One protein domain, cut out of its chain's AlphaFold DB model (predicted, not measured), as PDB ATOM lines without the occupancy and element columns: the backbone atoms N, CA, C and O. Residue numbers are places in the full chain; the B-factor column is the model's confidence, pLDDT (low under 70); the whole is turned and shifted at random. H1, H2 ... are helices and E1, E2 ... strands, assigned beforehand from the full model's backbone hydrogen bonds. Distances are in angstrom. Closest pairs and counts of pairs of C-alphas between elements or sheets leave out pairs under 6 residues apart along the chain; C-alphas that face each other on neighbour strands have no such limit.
ATOM      1  N   ARG A   6     260.561 150.284 195.050       96.81
ATOM      2  CA  ARG A   6     262.013 150.264 194.935       96.81
ATOM      3  C   ARG A   6     262.492 151.519 194.244       96.81
ATOM      4  O   ARG A   6     262.118 151.788 193.106       96.81
ATOM      5  N   ILE A   7     263.349 152.270 194.912       96.62
ATOM      6  CA  ILE A   7     264.167 153.289 194.268       96.62
ATOM      7  C   ILE A   7     265.404 152.585 193.721       96.62
ATOM      8  O   ILE A   7     266.061 151.884 194.484       96.62
ATOM      9  N   GLU A   8     265.746 152.772 192.448       96.38
ATOM     10  CA  GLU A   8     266.903 152.115 191.824       96.38
ATOM     11  C   GLU A   8     267.635 152.993 190.801       96.38
ATOM     12  O   GLU A   8     267.076 153.935 190.233       96.38
ATOM     13  N   SER A   9     268.909 152.672 190.575       94.88
ATOM     14  CA  SER A   9     269.792 153.286 189.582       94.88
ATOM     15  C   SER A   9     270.905 152.310 189.190       94.88
ATOM     16  O   SER A   9     271.345 151.493 189.993       94.88
ATOM     17  N   ASN A  10     271.442 152.453 187.976       93.75
ATOM     18  CA  ASN A  10     272.609 151.683 187.522       93.75
ATOM     19  C   ASN A  10     273.939 152.192 188.113       93.75
ATOM     20  O   ASN A  10     274.981 151.564 187.946       93.75
ATOM     21  N   GLN A  11     273.922 153.323 188.816       91.88
ATOM     22  CA  GLN A  11     275.064 153.899 189.528       91.88
ATOM     23  C   GLN A  11     274.726 154.160 190.995       91.88
ATOM     24  O   GLN A  11     273.550 154.376 191.306       91.88
ATOM     25  N   PRO A  12     275.743 154.199 191.876       92.69
ATOM     26  CA  PRO A  12     275.564 154.585 193.267       92.69
ATOM     27  C   PRO A  12     274.754 155.873 193.406       92.69
ATOM     28  O   PRO A  12     275.042 156.880 192.753       92.69
ATOM     29  N   ILE A  13     273.739 155.823 194.262       92.44
ATOM     30  CA  ILE A  13     272.876 156.957 194.555       92.44
ATOM     31  C   ILE A  13     273.480 157.729 195.731       92.44
ATOM     32  O   ILE A  13     273.860 157.160 196.756       92.44
ATOM     33  N   ALA A  14     273.560 159.048 195.580       90.19
ATOM     34  CA  ALA A  14     273.978 159.973 196.621       90.19
ATOM     35  C   ALA A  14     272.826 160.915 196.986       90.19
ATOM     36  O   ALA A  14     271.999 161.273 196.152       90.19
ATOM     37  N   GLY A  15     272.772 161.371 198.232       87.25
ATOM     38  CA  GLY A  15     271.768 162.339 198.665       87.25
ATOM     39  C   GLY A  15     271.814 162.561 200.166       87.25
ATOM     40  O   GLY A  15     272.209 161.675 200.916       87.25
ATOM     41  N   ARG A  16     271.386 163.743 200.624       88.62
ATOM     42  CA  ARG A  16     271.355 164.067 202.063       88.62
ATOM     43  C   ARG A  16     270.439 163.126 202.854       88.62
ATOM     44  O   ARG A  16     270.729 162.825 204.002       88.62
ATOM     45  N   LEU A  17     269.331 162.713 202.245       89.31
ATOM     46  CA  LEU A  17     268.336 161.822 202.850       89.31
ATOM     47  C   LEU A  17     268.518 160.364 202.412       89.31
ATOM     48  O   LEU A  17     267.680 159.526 202.724       89.31
ATOM     49  N   TRP A  18     269.577 160.066 201.655       90.12
ATOM     50  CA  TRP A  18     269.839 158.716 201.187       90.12
ATOM     51  C   TRP A  18     270.516 157.915 202.311       90.12
ATOM     52  O   TRP A  18     271.607 158.296 202.742       90.12
ATOM     53  N   PRO A  19     269.887 156.839 202.815       83.06
ATOM     54  CA  PRO A  19     270.301 156.194 204.061       83.06
ATOM     55  C   PRO A  19     271.576 155.354 203.917       83.06
ATOM     56  O   PRO A  19     272.249 155.098 204.911       83.06
ATOM     57  N   ALA A  20     271.928 154.935 202.698       78.19
ATOM     58  CA  ALA A  20     273.057 154.048 202.445       78.19
ATOM     59  C   ALA A  20     273.988 154.638 201.381       78.19
ATOM     60  O   ALA A  20     273.728 154.541 200.180       78.19
ATOM     61  N   GLN A  21     275.086 155.254 201.830       72.94
ATOM     62  CA  GLN A  21     276.141 155.752 200.944       72.94
ATOM     63  C   GLN A  21     276.639 154.620 200.040       72.94
ATOM     64  O   GLN A  21     276.963 153.536 200.518       72.94
ATOM     65  N   GLY A  22     276.676 154.862 198.731       74.12
ATOM     66  CA  GLY A  22     277.114 153.860 197.760       74.12
ATOM     67  C   GLY A  22     276.036 152.861 197.321       74.12
ATOM     68  O   GLY A  22     276.263 152.149 196.346       74.12
ATOM     69  N   SER A  23     274.863 152.816 197.971       87.75
ATOM     70  CA  SER A  23     273.776 151.933 197.536       87.75
ATOM     71  C   SER A  23     273.172 152.400 196.214       87.75
ATOM     72  O   SER A  23     272.974 153.594 195.984       87.75
ATOM     73  N   GLN A  24     272.843 151.435 195.364       93.19
ATOM     74  CA  GLN A  24     272.157 151.633 194.089       93.19
ATOM     75  C   GLN A  24     270.636 151.499 194.218       93.19
ATOM     76  O   GLN A  24     269.922 151.860 193.286       93.19
ATOM     77  N   GLN A  25     270.146 150.999 195.359       94.56
ATOM     78  CA  GLN A  25     268.723 150.763 195.581       94.56
ATOM     79  C   GLN A  25     268.269 151.010 197.025       94.56
ATOM     80  O   GLN A  25     269.064 150.930 197.965       94.56
ATOM     81  N   LEU A  26     266.979 151.298 197.190       94.75
ATOM     82  CA  LEU A  26     266.307 151.426 198.483       94.75
ATOM     83  C   LEU A  26     264.836 151.026 198.348       94.75
ATOM     84  O   LEU A  26     264.120 151.616 197.541       94.75
ATOM     85  N   ASP A  27     264.391 150.080 199.172       94.88
ATOM     86  CA  ASP A  27     262.987 149.672 199.249       94.88
ATOM     87  C   ASP A  27     262.246 150.506 200.309       94.88
ATOM     88  O   ASP A  27     262.761 150.754 201.403       94.88
ATOM     89  N   VAL A  28     261.050 150.984 199.962       93.88
ATOM     90  CA  VAL A  28     260.220 151.885 200.772       93.88
ATOM     91  C   VAL A  28     258.753 151.487 200.624       93.88
ATOM     92  O   VAL A  28     258.262 151.362 199.510       93.88
ATOM     93  N   SER A  29     258.010 151.367 201.722       94.50
ATOM     94  CA  SER A  29     256.600 150.935 201.685       94.50
ATOM     95  C   SER A  29     255.581 152.064 201.430       94.50
ATOM     96  O   SER A  29     254.377 151.863 201.593       94.50
ATOM     97  N   ASP A  30     256.049 153.263 201.066       94.50
ATOM     98  CA  ASP A  30     255.224 154.441 200.769       94.50
ATOM     99  C   ASP A  30     255.680 155.125 199.471       94.50
ATOM    100  O   ASP A  30     256.859 155.456 199.301       94.50
ATOM    101  N   LEU A  31     254.729 155.358 198.559       95.00
ATOM    102  CA  LEU A  31     255.001 155.920 197.234       95.00
ATOM    103  C   LEU A  31     255.513 157.358 197.316       95.00
ATOM    104  O   LEU A  31     256.466 157.728 196.630       95.00
ATOM    105  N   SER A  32     254.867 158.190 198.134       95.81
ATOM    106  CA  SER A  32     255.202 159.609 198.242       95.81
ATOM    107  C   SER A  32     256.599 159.799 198.825       95.81
ATOM    108  O   SER A  32     257.363 160.641 198.341       95.81
ATOM    109  N   LEU A  33     256.974 158.980 199.807       94.94
ATOM    110  CA  LEU A  33     258.322 158.927 200.350       94.94
ATOM    111  C   LEU A  33     259.327 158.437 199.302       94.94
ATOM    112  O   LEU A  33     260.363 159.081 199.124       94.94
ATOM    113  N   ALA A  34     259.014 157.364 198.565       95.50
ATOM    114  CA  ALA A  34     259.890 156.832 197.522       95.50
ATOM    115  C   ALA A  34     260.189 157.874 196.428       95.50
ATOM    116  O   ALA A  34     261.352 158.122 196.098       95.50
ATOM    117  N   ILE A  35     259.152 158.558 195.931       96.38
ATOM    118  CA  ILE A  35     259.282 159.656 194.961       96.38
ATOM    119  C   ILE A  35     260.099 160.803 195.554       96.38
ATOM    120  O   ILE A  35     260.996 161.324 194.892       96.38
ATOM    121  N   THR A  36     259.831 161.197 196.801       96.19
ATOM    122  CA  THR A  36     260.542 162.309 197.449       96.19
ATOM    123  C   THR A  36     262.036 162.023 197.588       96.19
ATOM    124  O   THR A  36     262.860 162.896 197.299       96.19
ATOM    125  N   LEU A  37     262.400 160.805 197.996       95.12
ATOM    126  CA  LEU A  37     263.791 160.372 198.099       95.12
ATOM    127  C   LEU A  37     264.449 160.327 196.717       95.12
ATOM    128  O   LEU A  37     265.480 160.969 196.527       95.12
ATOM    129  N   ALA A  38     263.828 159.682 195.726       95.19
ATOM    130  CA  ALA A  38     264.342 159.637 194.355       95.19
ATOM    131  C   ALA A  38     264.546 161.044 193.758       95.19
ATOM    132  O   ALA A  38     265.590 161.347 193.172       95.19
ATOM    133  N   ALA A  39     263.582 161.946 193.961       94.75
ATOM    134  CA  ALA A  39     263.640 163.324 193.487       94.75
ATOM    135  C   ALA A  39     264.764 164.137 194.149       94.75
ATOM    136  O   ALA A  39     265.373 164.981 193.486       94.75
ATOM    137  N   LYS A  40     265.075 163.883 195.425       93.56
ATOM    138  CA  LYS A  40     266.123 164.595 196.181       93.56
ATOM    139  C   LYS A  40     267.503 163.933 196.121       93.56
ATOM    140  O   LYS A  40     268.484 164.572 196.497       93.56
ATOM    141  N   SER A  41     267.590 162.706 195.627       92.25
ATOM    142  CA  SER A  41     268.847 162.004 195.380       92.25
ATOM    143  C   SER A  41     269.494 162.406 194.054       92.25
ATOM    144  O   SER A  41     268.880 163.050 193.207       92.25
ATOM    145  N   PHE A  42     270.755 162.054 193.854       90.25
ATOM    146  CA  PHE A  42     271.534 162.365 192.667       90.25
ATOM    147  C   PHE A  42     272.470 161.212 192.312       90.25
ATOM    148  O   PHE A  42     272.975 160.499 193.176       90.25
ATOM    149  N   THR A  43     272.709 161.083 191.017       90.06
ATOM    150  CA  THR A  43     273.600 160.130 190.362       90.06
ATOM    151  C   THR A  43     274.399 160.910 189.312       90.06
ATOM    152  O   THR A  43     273.822 161.778 188.649       90.06
ATOM    153  N   PRO A  44     275.704 160.640 189.127       83.94
ATOM    154  CA  PRO A  44     276.534 161.394 188.187       83.94
ATOM    155  C   PRO A  44     276.021 161.366 186.747       83.94
ATOM    156  O   PRO A  44     275.978 162.404 186.095       83.94
ATOM    157  N   SER A  45     275.628 160.192 186.248       86.31
ATOM    158  CA  SER A  45     275.269 160.031 184.835       86.31
ATOM    159  C   SER A  45     274.209 158.959 184.587       86.31
ATOM    160  O   SER A  45     274.046 158.499 183.461       86.31
ATOM    161  N   SER A  46     273.498 158.527 185.629       90.31
ATOM    162  CA  SER A  46     272.442 157.515 185.517       90.31
ATOM    163  C   SER A  46     271.082 158.057 185.900       90.31
ATOM    164  O   SER A  46     270.954 159.042 186.618       90.31
ATOM    165  N   GLU A  47     270.058 157.386 185.411       94.50
ATOM    166  CA  GLU A  47     268.682 157.624 185.806       94.50
ATOM    167  C   GLU A  47     268.396 157.048 187.194       94.50
ATOM    168  O   GLU A  47     268.913 155.986 187.538       94.50
ATOM    169  N   ILE A  48     267.539 157.731 187.954       95.75
ATOM    170  CA  ILE A  48     266.938 157.200 189.182       95.75
ATOM    171  C   ILE A  48     265.469 156.888 188.886       95.75
ATOM    172  O   ILE A  48     264.743 157.742 188.368       95.75
ATOM    173  N   ARG A  49     265.020 155.681 189.223       97.88
ATOM    174  CA  ARG A  49     263.639 155.218 189.017       97.88
ATOM    175  C   ARG A  49     262.982 154.881 190.341       97.88
ATOM    176  O   ARG A  49     263.666 154.495 191.281       97.88
ATOM    177  N   VAL A  50     261.659 154.997 190.382       98.00
ATOM    178  CA  VAL A  50     260.821 154.359 191.402       98.00
ATOM    179  C   VAL A  50     259.986 153.294 190.715       98.00
ATOM    180  O   VAL A  50     259.226 153.607 189.800       98.00
ATOM    181  N   VAL A  51     260.129 152.055 191.166       98.00
ATOM    182  CA  VAL A  51     259.453 150.873 190.639       98.00
ATOM    183  C   VAL A  51     258.449 150.377 191.670       98.00
ATOM    184  O   VAL A  51     258.796 150.191 192.835       98.00
ATOM    185  N   HIS A  52     257.205 150.144 191.264       96.81
ATOM    186  CA  HIS A  52     256.233 149.431 192.087       96.81
ATOM    187  C   HIS A  52     256.551 147.933 192.034       96.81
ATOM    188  O   HIS A  52     256.300 147.273 191.022       96.81
ATOM    189  N   VAL A  53     257.124 147.401 193.120       96.00
ATOM    190  CA  VAL A  53     257.734 146.059 193.162       96.00
ATOM    191  C   VAL A  53     256.778 144.942 192.723       96.00
ATOM    192  O   VAL A  53     257.204 144.115 191.919       96.00
ATOM    193  N   PRO A  54     255.496 144.908 193.148       94.81
ATOM    194  CA  PRO A  54     254.576 143.842 192.741       94.81
ATOM    195  C   PRO A  54     254.325 143.761 191.231       94.81
ATOM    196  O   PRO A  54     254.092 142.678 190.705       94.81
ATOM    197  N   THR A  55     254.346 144.901 190.536       94.81
ATOM    198  CA  THR A  55     253.994 144.989 189.105       94.81
ATOM    199  C   THR A  55     255.198 145.159 188.183       94.81
ATOM    200  O   THR A  55     255.092 144.918 186.987       94.81
ATOM    201  N   GLY A  56     256.328 145.635 188.712       95.44
ATOM    202  CA  GLY A  56     257.471 146.082 187.914       95.44
ATOM    203  C   GLY A  56     257.263 147.421 187.189       95.44
ATOM    204  O   GLY A  56     258.155 147.860 186.468       95.44
ATOM    205  N   GLU A  57     256.120 148.092 187.365       97.06
ATOM    206  CA  GLU A  57     255.848 149.381 186.730       97.06
ATOM    207  C   GLU A  57     256.744 150.494 187.283       97.06
ATOM    208  O   GLU A  57     256.918 150.638 188.496       97.06
ATOM    209  N   ILE A  58     257.278 151.325 186.387       97.56
ATOM    210  CA  ILE A  58     258.028 152.530 186.753       97.56
ATOM    211  C   ILE A  58     257.025 153.653 187.013       97.56
ATOM    212  O   ILE A  58     256.408 154.174 186.088       97.56
ATOM    213  N   ILE A  59     256.894 154.054 188.275       97.19
ATOM    214  CA  ILE A  59     255.949 155.094 188.707       97.19
ATOM    215  C   ILE A  59     256.574 156.490 188.625       97.19
ATOM    216  O   ILE A  59     255.883 157.491 188.453       97.19
ATOM    217  N   PHE A  60     257.900 156.575 188.734       97.69
ATOM    218  CA  PHE A  60     258.631 157.830 188.612       97.69
ATOM    219  C   PHE A  60     259.981 157.617 187.939       97.69
ATOM    220  O   PHE A  60     260.681 156.635 188.196       97.69
ATOM    221  N   ARG A  61     260.355 158.582 187.100       96.88
ATOM    222  CA  ARG A  61     261.589 158.580 186.325       96.88
ATOM    223  C   ARG A  61     262.288 159.922 186.490       96.88
ATOM    224  O   ARG A  61     261.754 160.954 186.089       96.88
ATOM    225  N   LYS A  62     263.495 159.902 187.047       94.62
ATOM    226  CA  LYS A  62     264.378 161.063 187.122       94.62
ATOM    227  C   LYS A  62     265.570 160.847 186.195       94.62
ATOM    228  O   LYS A  62     266.455 160.066 186.552       94.62
ATOM    229  N   PRO A  63     265.618 161.524 185.037       91.56
ATOM    230  CA  PRO A  63     266.744 161.385 184.129       91.56
ATOM    231  C   PRO A  63     268.043 161.836 184.816       91.56
ATOM    232  O   PRO A  63     267.991 162.632 185.767       91.56
TER     233      PRO A  63
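Overview. This is residues 6 to 63 of the 74 residues of an uncharacterized protein of Caenimonas sp. HX-9-20 (UniProt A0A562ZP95). A small twisted sheet of four antiparallel strands has one helix, H1, packed over one face and running along the strands, with no named helix on the other face. A long loop, residues 10 to 24, joins E1 to E2 at one end of the sheet. The printed part has 58 residues, with E1, E2, H1, E3 and E4 in chain order and sheet order E2, E1, E3, E4. The class is mixed, helices and strands; the whole is compact, with a radius of gyration of the C-alphas of 10.1 A and spans of 27 by 19 by 15 A.

Arrangement. E1, residues 6 to 9, and E2, residues 25 to 28, form a hairpin, with N 7 and O 26 2.8 A apart, within hydrogen-bond range. On the other side of E1 is E3, residues 48 to 52, antiparallel at 151 degrees, with N 8 and O 49 at 2.9 A. E3 and E4, residues 57 to 62, form a second hairpin, with N 50 and O 60 at 2.9 A. The sheet is only just strongly twisted, its C-alphas up to 4.4 A off the best plane. H1, residues 31 to 40, is on the sheet in two layers, a helix on one face, at a height over the sheet of 8.1 A. It is over E3 and only just over E1, where 3 of its C-alphas fall, and runs along the strands, at 2 degrees to E3 on the local plane. The closest C-alphas of H1 and E3 are those of Ala 38 and Ile 48, 6.3 A apart. E2, H1 and E3 form a split strand-helix-strand unit, two strands running the same way with E1 between them, and its crossover is right-handed. Edge strands E2 and E4 are apart. In H1 every O i to N i+4 pair is within hydrogen-bond range.

Along the chain. E1 begins at C-alpha 6 (262.013, 150.264, 194.935) and is 9.9 A long; E2 is 10.0 A long. H1 is 14.1 A long and begins at C-alpha 31 (255.001, 155.920, 197.234). E3 is 13.5 A long, and E4, 14.5 A long, ends at C-alpha 62 (264.378, 161.063, 187.122).

Size, cuts and confidence. The two C-alphas farthest apart, those of Arg 16 and Thr 55, are 28.9 A apart. The printed part has no cut. The link from E1 to E2, 15 residues, is long. The mean pLDDT of the printed part is 92.7, and no printed residue is under 70.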